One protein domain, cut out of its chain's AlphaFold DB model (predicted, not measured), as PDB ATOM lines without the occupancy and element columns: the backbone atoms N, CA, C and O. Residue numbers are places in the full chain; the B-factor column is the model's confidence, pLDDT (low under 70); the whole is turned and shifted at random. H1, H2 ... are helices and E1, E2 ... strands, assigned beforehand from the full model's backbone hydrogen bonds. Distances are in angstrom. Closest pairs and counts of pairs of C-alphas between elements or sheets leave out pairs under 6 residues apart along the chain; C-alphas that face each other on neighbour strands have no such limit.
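AT A GLANCE: This is residues 4 to 72 of the 79 residues of an uncharacterized protein of Bosea sp. WAO (UniProt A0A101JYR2). Little regular structure is seen: mostly loops gather round the short strand E4, with the hairpin of E2 and E3 along one side and the short helix H1 away from the strands. The 69 printed residues hold, in order, E1 E2 E3 E4 H1, with 22 residues in named elements; the class is mixed, the sheet E2 - E3 antiparallel. The whole is compact, with radius of gyration of the C-alphas 11.6 A and spans of 32 by 25 by 17 A.

HOW THE PARTS SIT: E1, residues 4 to 6, and E4, residues 39 to 41, are near each other and pair with no named strand. E2, residues 10 to 14, and E3, residues 18 to 22, form an antiparallel hairpin at 150 degrees; N 12 and O 20, 2.9 A apart, are within hydrogen-bond range. Residues 40 to 41 pair antiparallel with 67 to 68. H1, residues 59 to 64, is apart from E1, E2, E3 and E4; 1 of its 2 O i to N i+4 pairs is within range.

IN THESE COORDINATES: E1 begins at C-alpha 4 (162.675, 225.531, 109.980). E2 measures 12.1 A, E3 12.8 A from first to last C-alpha. H1 ends at C-alpha 64 (182.856, 228.415, 104.260).

THE WHOLE: The C-alphas farthest apart, of Gly 53 and Asp 72, are 32.5 A apart. The printed part has no cut. Links E3 to E4 and E4 to H1 are long. Residues 33 to 37 and 50 to 64 have pLDDT under 70.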
ATOM      1  N   TYR A   4     162.680 226.654 110.909       91.88
ATOM      2  CA  TYR A   4     162.675 225.531 109.980       91.88
ATOM      3  C   TYR A   4     163.512 224.399 110.547       91.88
ATOM      4  O   TYR A   4     164.556 224.644 111.163       91.88
ATOM      5  N   GLN A   5     163.072 223.171 110.322       95.12
ATOM      6  CA  GLN A   5     163.801 221.979 110.727       95.12
ATOM      7  C   GLN A   5     163.694 220.883 109.671       95.12
ATOM      8  O   GLN A   5     162.916 220.991 108.721       95.12
ATOM      9  N   LEU A   6     164.504 219.839 109.828       95.56
ATOM     10  CA  LEU A   6     164.349 218.632 109.030       95.56
ATOM     11  C   LEU A   6     163.089 217.865 109.446       95.56
ATOM     12  O   LEU A   6     162.962 217.494 110.608       95.56
ATOM     13  N   ALA A   7     162.218 217.545 108.494       95.56
ATOM     14  CA  ALA A   7     161.022 216.728 108.716       95.56
ATOM     15  C   ALA A   7     161.339 215.230 108.900       95.56
ATOM     16  O   ALA A   7     160.531 214.456 109.407       95.56
ATOM     17  N   ARG A   8     162.525 214.793 108.460       96.38
ATOM     18  CA  ARG A   8     162.974 213.396 108.505       96.38
ATOM     19  C   ARG A   8     164.488 213.299 108.620       96.38
ATOM     20  O   ARG A   8     165.203 214.257 108.333       96.38
ATOM     21  N   ASP A   9     164.969 212.114 108.974       96.44
ATOM     22  CA  ASP A   9     166.385 211.783 108.856       96.44
ATOM     23  C   ASP A   9     166.824 211.887 107.386       96.44
ATOM     24  O   ASP A   9     166.115 211.473 106.459       96.44
ATOM     25  N   VAL A  10     168.016 212.438 107.172       94.38
ATOM     26  CA  VAL A  10     168.616 212.589 105.844       94.38
ATOM     27  C   VAL A  10     170.051 212.087 105.851       94.38
ATOM     28  O   VAL A  10     170.790 212.267 106.818       94.38
ATOM     29  N   GLN A  11     170.447 211.487 104.734       93.75
ATOM     30  CA  GLN A  11     171.825 211.131 104.429       93.75
ATOM     31  C   GLN A  11     172.182 211.745 103.078       93.75
ATOM     32  O   GLN A  11     171.408 211.644 102.127       93.75
ATOM     33  N   MET A  12     173.342 212.386 102.991       89.25
ATOM     34  CA  MET A  12     173.790 213.062 101.776       89.25
ATOM     35  C   MET A  12     175.306 213.017 101.635       89.25
ATOM     36  O   MET A  12     176.016 212.681 102.580       89.25
ATOM     37  N   ILE A  13     175.793 213.356 100.443       86.06
ATOM     38  CA  ILE A  13     177.223 213.454 100.166       86.06
ATOM     39  C   ILE A  13     177.640 214.923 100.220       86.06
ATOM     40  O   ILE A  13     177.213 215.734  99.401       86.06
ATOM     41  N   PHE A  14     178.497 215.265 101.173       83.06
ATOM     42  CA  PHE A  14     179.094 216.585 101.305       83.06
ATOM     43  C   PHE A  14     180.410 216.656 100.522       83.06
ATOM     44  O   PHE A  14     181.274 215.786 100.653       83.06
ATOM     45  N   GLN A  15     180.527 217.679  99.665       78.81
ATOM     46  CA  GLN A  15     181.660 217.919  98.754       78.81
ATOM     47  C   GLN A  15     182.058 216.720  97.865       78.81
ATOM     48  O   GLN A  15     183.191 216.632  97.409       78.81
ATOM     49  N   GLY A  16     181.149 215.773  97.610       78.81
ATOM     50  CA  GLY A  16     181.470 214.557  96.848       78.81
ATOM     51  C   GLY A  16     182.336 213.538  97.604       78.81
ATOM     52  O   GLY A  16     182.729 212.538  97.014       78.81
ATOM     53  N   LEU A  17     182.637 213.777  98.885       79.06
ATOM     54  CA  LEU A  17     183.634 213.017  99.644       79.06
ATOM     55  C   LEU A  17     183.087 212.413 100.940       79.06
ATOM     56  O   LEU A  17     183.509 211.327 101.328       79.06
ATOM     57  N   HIS A  18     182.163 213.099 101.618       80.38
ATOM     58  CA  HIS A  18     181.724 212.709 102.960       80.38
ATOM     59  C   HIS A  18     180.263 212.308 102.964       80.38
ATOM     60  O   HIS A  18     179.394 213.134 102.700       80.38
ATOM     61  N   THR A  19     179.978 211.067 103.342       88.06
ATOM     62  CA  THR A  19     178.621 210.702 103.744       88.06
ATOM     63  C   THR A  19     178.318 211.376 105.075       88.06
ATOM     64  O   THR A  19     178.957 211.073 106.083       88.06
ATOM     65  N   VAL A  20     177.351 212.289 105.072       88.75
ATOM     66  CA  VAL A  20     176.891 213.005 106.263       88.75
ATOM     67  C   VAL A  20     175.435 212.673 106.555       88.75
ATOM     68  O   VAL A  20     174.639 212.473 105.633       88.75
ATOM     69  N   ARG A  21     175.089 212.617 107.839       92.62
ATOM     70  CA  ARG A  21     173.744 212.297 108.325       92.62
ATOM     71  C   ARG A  21     173.242 213.393 109.246       92.62
ATOM     72  O   ARG A  21     174.005 213.929 110.041       92.62
ATOM     73  N   ALA A  22     171.959 213.709 109.157       93.75
ATOM     74  CA  ALA A  22     171.291 214.617 110.082       93.75
ATOM     75  C   ALA A  22     169.924 214.051 110.458       93.75
ATOM     76  O   ALA A  22     169.254 213.428 109.633       93.75
ATOM     77  N   LYS A  23     169.528 214.256 111.714       95.75
ATOM     78  CA  LYS A  23     168.287 213.711 112.264       95.75
ATOM     79  C   LYS A  23     167.082 214.601 111.984       95.75
ATOM     80  O   LYS A  23     167.223 215.822 111.864       95.75
ATOM     81  N   ALA A  24     165.898 213.999 111.945       95.62
ATOM     82  CA  ALA A  24     164.642 214.735 112.022       95.62
ATOM     83  C   ALA A  24     164.662 215.704 113.222       95.62
ATOM     84  O   ALA A  24     165.280 215.433 114.254       95.62
ATOM     85  N   GLY A  25     164.035 216.864 113.068       94.00
ATOM     86  CA  GLY A  25     164.060 217.947 114.047       94.00
ATOM     87  C   GLY A  25     165.343 218.784 114.053       94.00
ATOM     88  O   GLY A  25     165.409 219.770 114.784       94.00
ATOM     89  N   THR A  26     166.365 218.459 113.244       94.69
ATOM     90  CA  THR A  26     167.583 219.285 113.153       94.69
ATOM     91  C   THR A  26     167.217 220.691 112.681       94.69
ATOM     92  O   THR A  26     166.728 220.834 111.558       94.69
ATOM     93  N   PRO A  27     167.479 221.748 113.475       92.88
ATOM     94  CA  PRO A  27     167.093 223.087 113.061       92.88
ATOM     95  C   PRO A  27     167.995 223.594 111.936       92.88
ATOM     96  O   PRO A  27     169.227 223.472 112.004       92.88
ATOM     97  N   LEU A  28     167.360 224.196 110.937       91.44
ATOM     98  CA  LEU A  28     167.962 224.693 109.706       91.44
ATOM     99  C   LEU A  28     168.237 226.196 109.788       91.44
ATOM    100  O   LEU A  28     167.648 226.926 110.588       91.44
ATOM    101  N   ARG A  29     169.135 226.672 108.925       89.12
ATOM    102  CA  ARG A  29     169.362 228.102 108.697       89.12
ATOM    103  C   ARG A  29     168.894 228.472 107.301       89.12
ATOM    104  O   ARG A  29     169.257 227.804 106.339       89.12
ATOM    105  N   MET A  30     168.130 229.552 107.193       86.38
ATOM    106  CA  MET A  30     167.823 230.138 105.895       86.38
ATOM    107  C   MET A  30     169.054 230.899 105.394       86.38
ATOM    108  O   MET A  30     169.636 231.693 106.137       86.38
ATOM    109  N   VAL A  31     169.462 230.638 104.157       84.12
ATOM    110  CA  VAL A  31     170.554 231.345 103.485       84.12
ATOM    111  C   VAL A  31     169.990 231.936 102.202       84.12
ATOM    112  O   VAL A  31     169.524 231.218 101.325       84.12
ATOM    113  N   MET A  32     170.014 233.267 102.124       73.06
ATOM    114  CA  MET A  32     169.411 234.048 101.035       73.06
ATOM    115  C   MET A  32     170.270 234.083  99.759       73.06
ATOM    116  O   MET A  32     169.864 234.668  98.760       73.06
ATOM    117  N   CYS A  33     171.472 233.507  99.793       68.88
ATOM    118  CA  CYS A  33     172.451 233.538  98.712       68.88
ATOM    119  C   CYS A  33     173.050 232.145  98.448       68.88
ATOM    120  O   CYS A  33     173.186 231.330  99.357       68.88
ATOM    121  N   GLY A  34     173.420 231.876  97.192       65.25
ATOM    122  CA  GLY A  34     173.973 230.592  96.745       65.25
ATOM    123  C   GLY A  34     173.016 229.782  95.862       65.25
ATOM    124  O   GLY A  34     171.921 230.226  95.530       65.25
ATOM    125  N   THR A  35     173.458 228.594  95.449       60.22
ATOM    126  CA  THR A  35     172.706 227.651  94.607       60.22
ATOM    127  C   THR A  35     172.141 226.523  95.469       60.22
ATOM    128  O   THR A  35     172.845 225.570  95.795       60.22
ATOM    129  N   GLY A  36     170.868 226.630  95.854       65.94
ATOM    130  CA  GLY A  36     170.167 225.611  96.633       65.94
ATOM    131  C   GLY A  36     168.755 226.046  97.045       65.94
ATOM    132  O   GLY A  36     168.344 227.163  96.743       65.94
ATOM    133  N   PRO A  37     168.000 225.187  97.750       69.06
ATOM    134  CA  PRO A  37     166.601 225.430  98.124       69.06
ATOM    135  C   PRO A  37     166.401 226.483  99.232       69.06
ATOM    136  O   PRO A  37     165.314 226.591  99.786       69.06
ATOM    137  N   GLY A  38     167.437 227.257  99.575       83.81
ATOM    138  CA  GLY A  38     167.362 228.354 100.550       83.81
ATOM    139  C   GLY A  38     167.548 227.944 102.014       83.81
ATOM    140  O   GLY A  38     167.654 228.819 102.872       83.81
ATOM    141  N   TYR A  39     167.656 226.646 102.316       88.94
ATOM    142  CA  TYR A  39     167.839 226.129 103.676       88.94
ATOM    143  C   TYR A  39     169.080 225.252 103.786       88.94
ATOM    144  O   TYR A  39     169.314 224.371 102.958       88.94
ATOM    145  N   VAL A  40     169.865 225.470 104.841       90.50
ATOM    146  CA  VAL A  40     171.110 224.739 105.089       90.50
ATOM    147  C   VAL A  40     171.087 224.065 106.455       90.50
ATOM    148  O   VAL A  40     170.633 224.637 107.452       90.50
ATOM    149  N   ILE A  41     171.612 222.846 106.498       90.69
ATOM    150  CA  ILE A  41     171.913 222.109 107.718       90.69
ATOM    151  C   ILE A  41     173.257 222.632 108.239       90.69
ATOM    152  O   ILE A  41     174.252 222.604 107.507       90.69
ATOM    153  N   PRO A  42     173.335 223.132 109.483       85.62
ATOM    154  CA  PRO A  42     174.614 223.507 110.068       85.62
ATOM    155  C   PRO A  42     175.551 222.300 110.116       85.62
ATOM    156  O   PRO A  42     175.173 221.251 110.628       85.62
ATOM    157  N   VAL A  43     176.789 222.458 109.647       82.19
ATOM    158  CA  VAL A  43     177.761 221.354 109.596       82.19
ATOM    159  C   VAL A  43     178.055 220.777 110.990       82.19
ATOM    160  O   VAL A  43     178.227 219.578 111.148       82.19
ATOM    161  N   ALA A  44     178.000 221.599 112.040       78.81
ATOM    162  CA  ALA A  44     178.128 221.132 113.425       78.81
ATOM    163  C   ALA A  44     176.980 220.211 113.899       78.81
ATOM    164  O   ALA A  44     177.034 219.685 115.006       78.81
ATOM    165  N   ARG A  45     175.915 220.061 113.104       84.81
ATOM    166  CA  ARG A  45     174.745 219.222 113.396       84.81
ATOM    167  C   ARG A  45     174.651 217.995 112.497       84.81
ATOM    168  O   ARG A  45     173.613 217.339 112.496       84.81
ATOM    169  N   VAL A  46     175.698 217.708 111.725       86.88
ATOM    170  CA  VAL A  46     175.774 216.478 110.943       86.88
ATOM    171  C   VAL A  46     176.745 215.493 111.575       86.88
ATOM    172  O   VAL A  46     177.798 215.867 112.086       86.88
ATOM    173  N   GLU A  47     176.388 214.221 111.510       87.19
ATOM    174  CA  GLU A  47     177.260 213.098 111.829       87.19
ATOM    175  C   GLU A  47     177.978 212.649 110.551       87.19
ATOM    176  O   GLU A  47     177.399 212.683 109.463       87.19
ATOM    177  N   THR A  48     179.234 212.222 110.658       83.44
ATOM    178  CA  THR A  48     180.014 211.684 109.535       83.44
ATOM    179  C   THR A  48     180.858 210.510 110.003       83.44
ATOM    180  O   THR A  48     181.432 210.555 111.088       83.44
ATOM    181  N   ASP A  49     180.967 209.482 109.162       75.31
ATOM    182  CA  ASP A  49     181.849 208.333 109.409       75.31
ATOM    183  C   ASP A  49     183.288 208.594 108.918       75.31
ATOM    184  O   ASP A  49     184.145 207.713 108.976       75.31
ATOM    185  N   SER A  50     183.565 209.787 108.377       69.19
ATOM    186  CA  SER A  50     184.874 210.111 107.797       69.19
ATOM    187  C   SER A  50     185.934 210.242 108.899       69.19
ATOM    188  O   SER A  50     185.818 211.096 109.779       69.19
ATOM    189  N   ALA A  51     186.973 209.407 108.850       62.41
ATOM    190  CA  ALA A  51     188.073 209.393 109.821       62.41
ATOM    191  C   ALA A  51     188.921 210.671 109.757       62.41
ATOM    192  O   ALA A  51     189.285 211.064 108.657       62.41
ATOM    193  N   THR A  52     189.296 211.259 110.903       55.00
ATOM    194  CA  THR A  52     190.111 212.492 111.032       55.00
ATOM    195  C   THR A  52     191.351 212.496 110.123       55.00
ATOM    196  O   THR A  52     192.233 211.651 110.256       55.00
ATOM    197  N   GLY A  53     191.443 213.457 109.188       52.38
ATOM    198  CA  GLY A  53     192.543 213.519 108.218       52.38
ATOM    199  C   GLY A  53     192.183 214.163 106.875       52.38
ATOM    200  O   GLY A  53     191.238 214.936 106.749       52.38
ATOM    201  N   ARG A  54     192.976 213.897 105.833       43.47
ATOM    202  CA  ARG A  54     192.702 214.397 104.475       43.47
ATOM    203  C   ARG A  54     191.403 213.749 103.975       43.47
ATOM    204  O   ARG A  54     191.350 212.531 103.872       43.47
ATOM    205  N   GLY A  55     190.372 214.547 103.689       52.81
ATOM    206  CA  GLY A  55     189.018 214.017 103.487       52.81
ATOM    207  C   GLY A  55     188.237 213.847 104.796       52.81
ATOM    208  O   GLY A  55     187.526 212.861 104.975       52.81
ATOM    209  N   THR A  56     188.329 214.825 105.693       62.56
ATOM    210  CA  THR A  56     187.303 215.068 106.712       62.56
ATOM    211  C   THR A  56     186.672 216.421 106.536       62.56
ATOM    212  O   THR A  56     187.224 217.288 105.871       62.56
ATOM    213  N   ILE A  57     185.555 216.627 107.218       69.06
ATOM    214  CA  ILE A  57     185.019 217.959 107.453       69.06
ATOM    215  C   ILE A  57     185.972 218.659 108.432       69.06
ATOM    216  O   ILE A  57     185.918 218.414 109.636       69.06
ATOM    217  N   TRP A  58     186.903 219.474 107.934       66.00
ATOM    218  CA  TRP A  58     187.765 220.274 108.809       66.00
ATOM    219  C   TRP A  58     186.968 221.450 109.378       66.00
ATOM    220  O   TRP A  58     185.986 221.893 108.786       66.00
ATOM    221  N   ALA A  59     187.413 222.020 110.501       62.56
ATOM    222  CA  ALA A  59     186.793 223.226 111.067       62.56
ATOM    223  C   ALA A  59     186.699 224.375 110.037       62.56
ATOM    224  O   ALA A  59     185.715 225.114 110.005       62.56
ATOM    225  N   HIS A  60     187.677 224.458 109.130       65.75
ATOM    226  CA  HIS A  60     187.656 225.336 107.960       65.75
ATOM    227  C   HIS A  60     186.389 225.148 107.101       65.75
ATOM    228  O   HIS A  60     185.726 226.131 106.768       65.75
ATOM    229  N   ASP A  61     185.991 223.906 106.809       67.94
ATOM    230  CA  ASP A  61     184.851 223.626 105.933       67.94
ATOM    231  C   ASP A  61     183.529 224.038 106.578       67.94
ATOM    232  O   ASP A  61     182.615 224.499 105.898       67.94
ATOM    233  N   THR A  62     183.455 223.958 107.910       65.25
ATOM    234  CA  THR A  62     182.281 224.400 108.677       65.25
ATOM    235  C   THR A  62     182.042 225.914 108.598       65.25
ATOM    236  O   THR A  62     180.936 226.367 108.889       65.25
ATOM    237  N   THR A  63     183.060 226.691 108.201       66.56
ATOM    238  CA  THR A  63     182.991 228.156 108.091       66.56
ATOM    239  C   THR A  63     182.558 228.618 106.699       66.56
ATOM    240  O   THR A  63     181.810 229.587 106.587       66.56
ATOM    241  N   PHE A  64     183.012 227.938 105.642       68.56
ATOM    242  CA  PHE A  64     182.856 228.415 104.260       68.56
ATOM    243  C   PHE A  64     181.844 227.633 103.425       68.56
ATOM    244  O   PHE A  64     181.413 228.128 102.386       68.56
ATOM    245  N   TYR A  65     181.454 226.433 103.856       76.44
ATOM    246  CA  TYR A  65     180.549 225.588 103.089       76.44
ATOM    247  C   TYR A  65     179.202 225.403 103.773       76.44
ATOM    248  O   TYR A  65     179.049 225.435 104.996       76.44
ATOM    249  N   HIS A  66     178.203 225.175 102.930       79.31
ATOM    250  CA  HIS A  66     176.844 224.888 103.339       79.31
ATOM    251  C   HIS A  66     176.463 223.473 102.928       79.31
ATOM    252  O   HIS A  66     176.774 223.022 101.826       79.31
ATOM    253  N   ILE A  67     175.758 222.786 103.823       87.50
ATOM    254  CA  ILE A  67     175.089 221.527 103.516       87.50
ATOM    255  C   ILE A  67     173.640 221.884 103.214       87.50
ATOM    256  O   ILE A  67     172.879 222.210 104.121       87.50
ATOM    257  N   TRP A  68     173.266 221.894 101.939       89.12
ATOM    258  CA  TRP A  68     171.902 222.220 101.534       89.12
ATOM    259  C   TRP A  68     170.934 221.130 101.994       89.12
ATOM    260  O   TRP A  68     171.134 219.951 101.705       89.12
ATOM    261  N   ALA A  69     169.886 221.526 102.715       90.50
ATOM    262  CA  ALA A  69     168.819 220.607 103.083       90.50
ATOM    263  C   ALA A  69     168.020 220.225 101.822       90.50
ATOM    264  O   ALA A  69     167.724 221.108 101.016       90.50
ATOM    265  N   PRO A  70     167.642 218.951 101.631       90.94
ATOM    266  CA  PRO A  70     166.710 218.567 100.576       90.94
ATOM    267  C   PRO A  70     165.383 219.308 100.758       90.94
ATOM    268  O   PRO A  70     164.852 219.329 101.865       90.94
ATOM    269  N   ALA A  71     164.850 219.914  99.695       88.44
ATOM    270  CA  ALA A  71     163.644 220.745  99.782       88.44
ATOM    271  C   ALA A  71     162.422 219.970 100.309       88.44
ATOM    272  O   ALA A  71     161.613 220.518 101.047       88.44
ATOM    273  N   ASP A  72     162.323 218.684  99.967       91.38
ATOM    274  CA  ASP A  72     161.277 217.758 100.416       91.38
ATOM    275  C   ASP A  72     161.422 217.330 101.886       91.38
ATOM    276  O   ASP A  72     160.527 216.698 102.439       91.38
TER     277      ASP A  72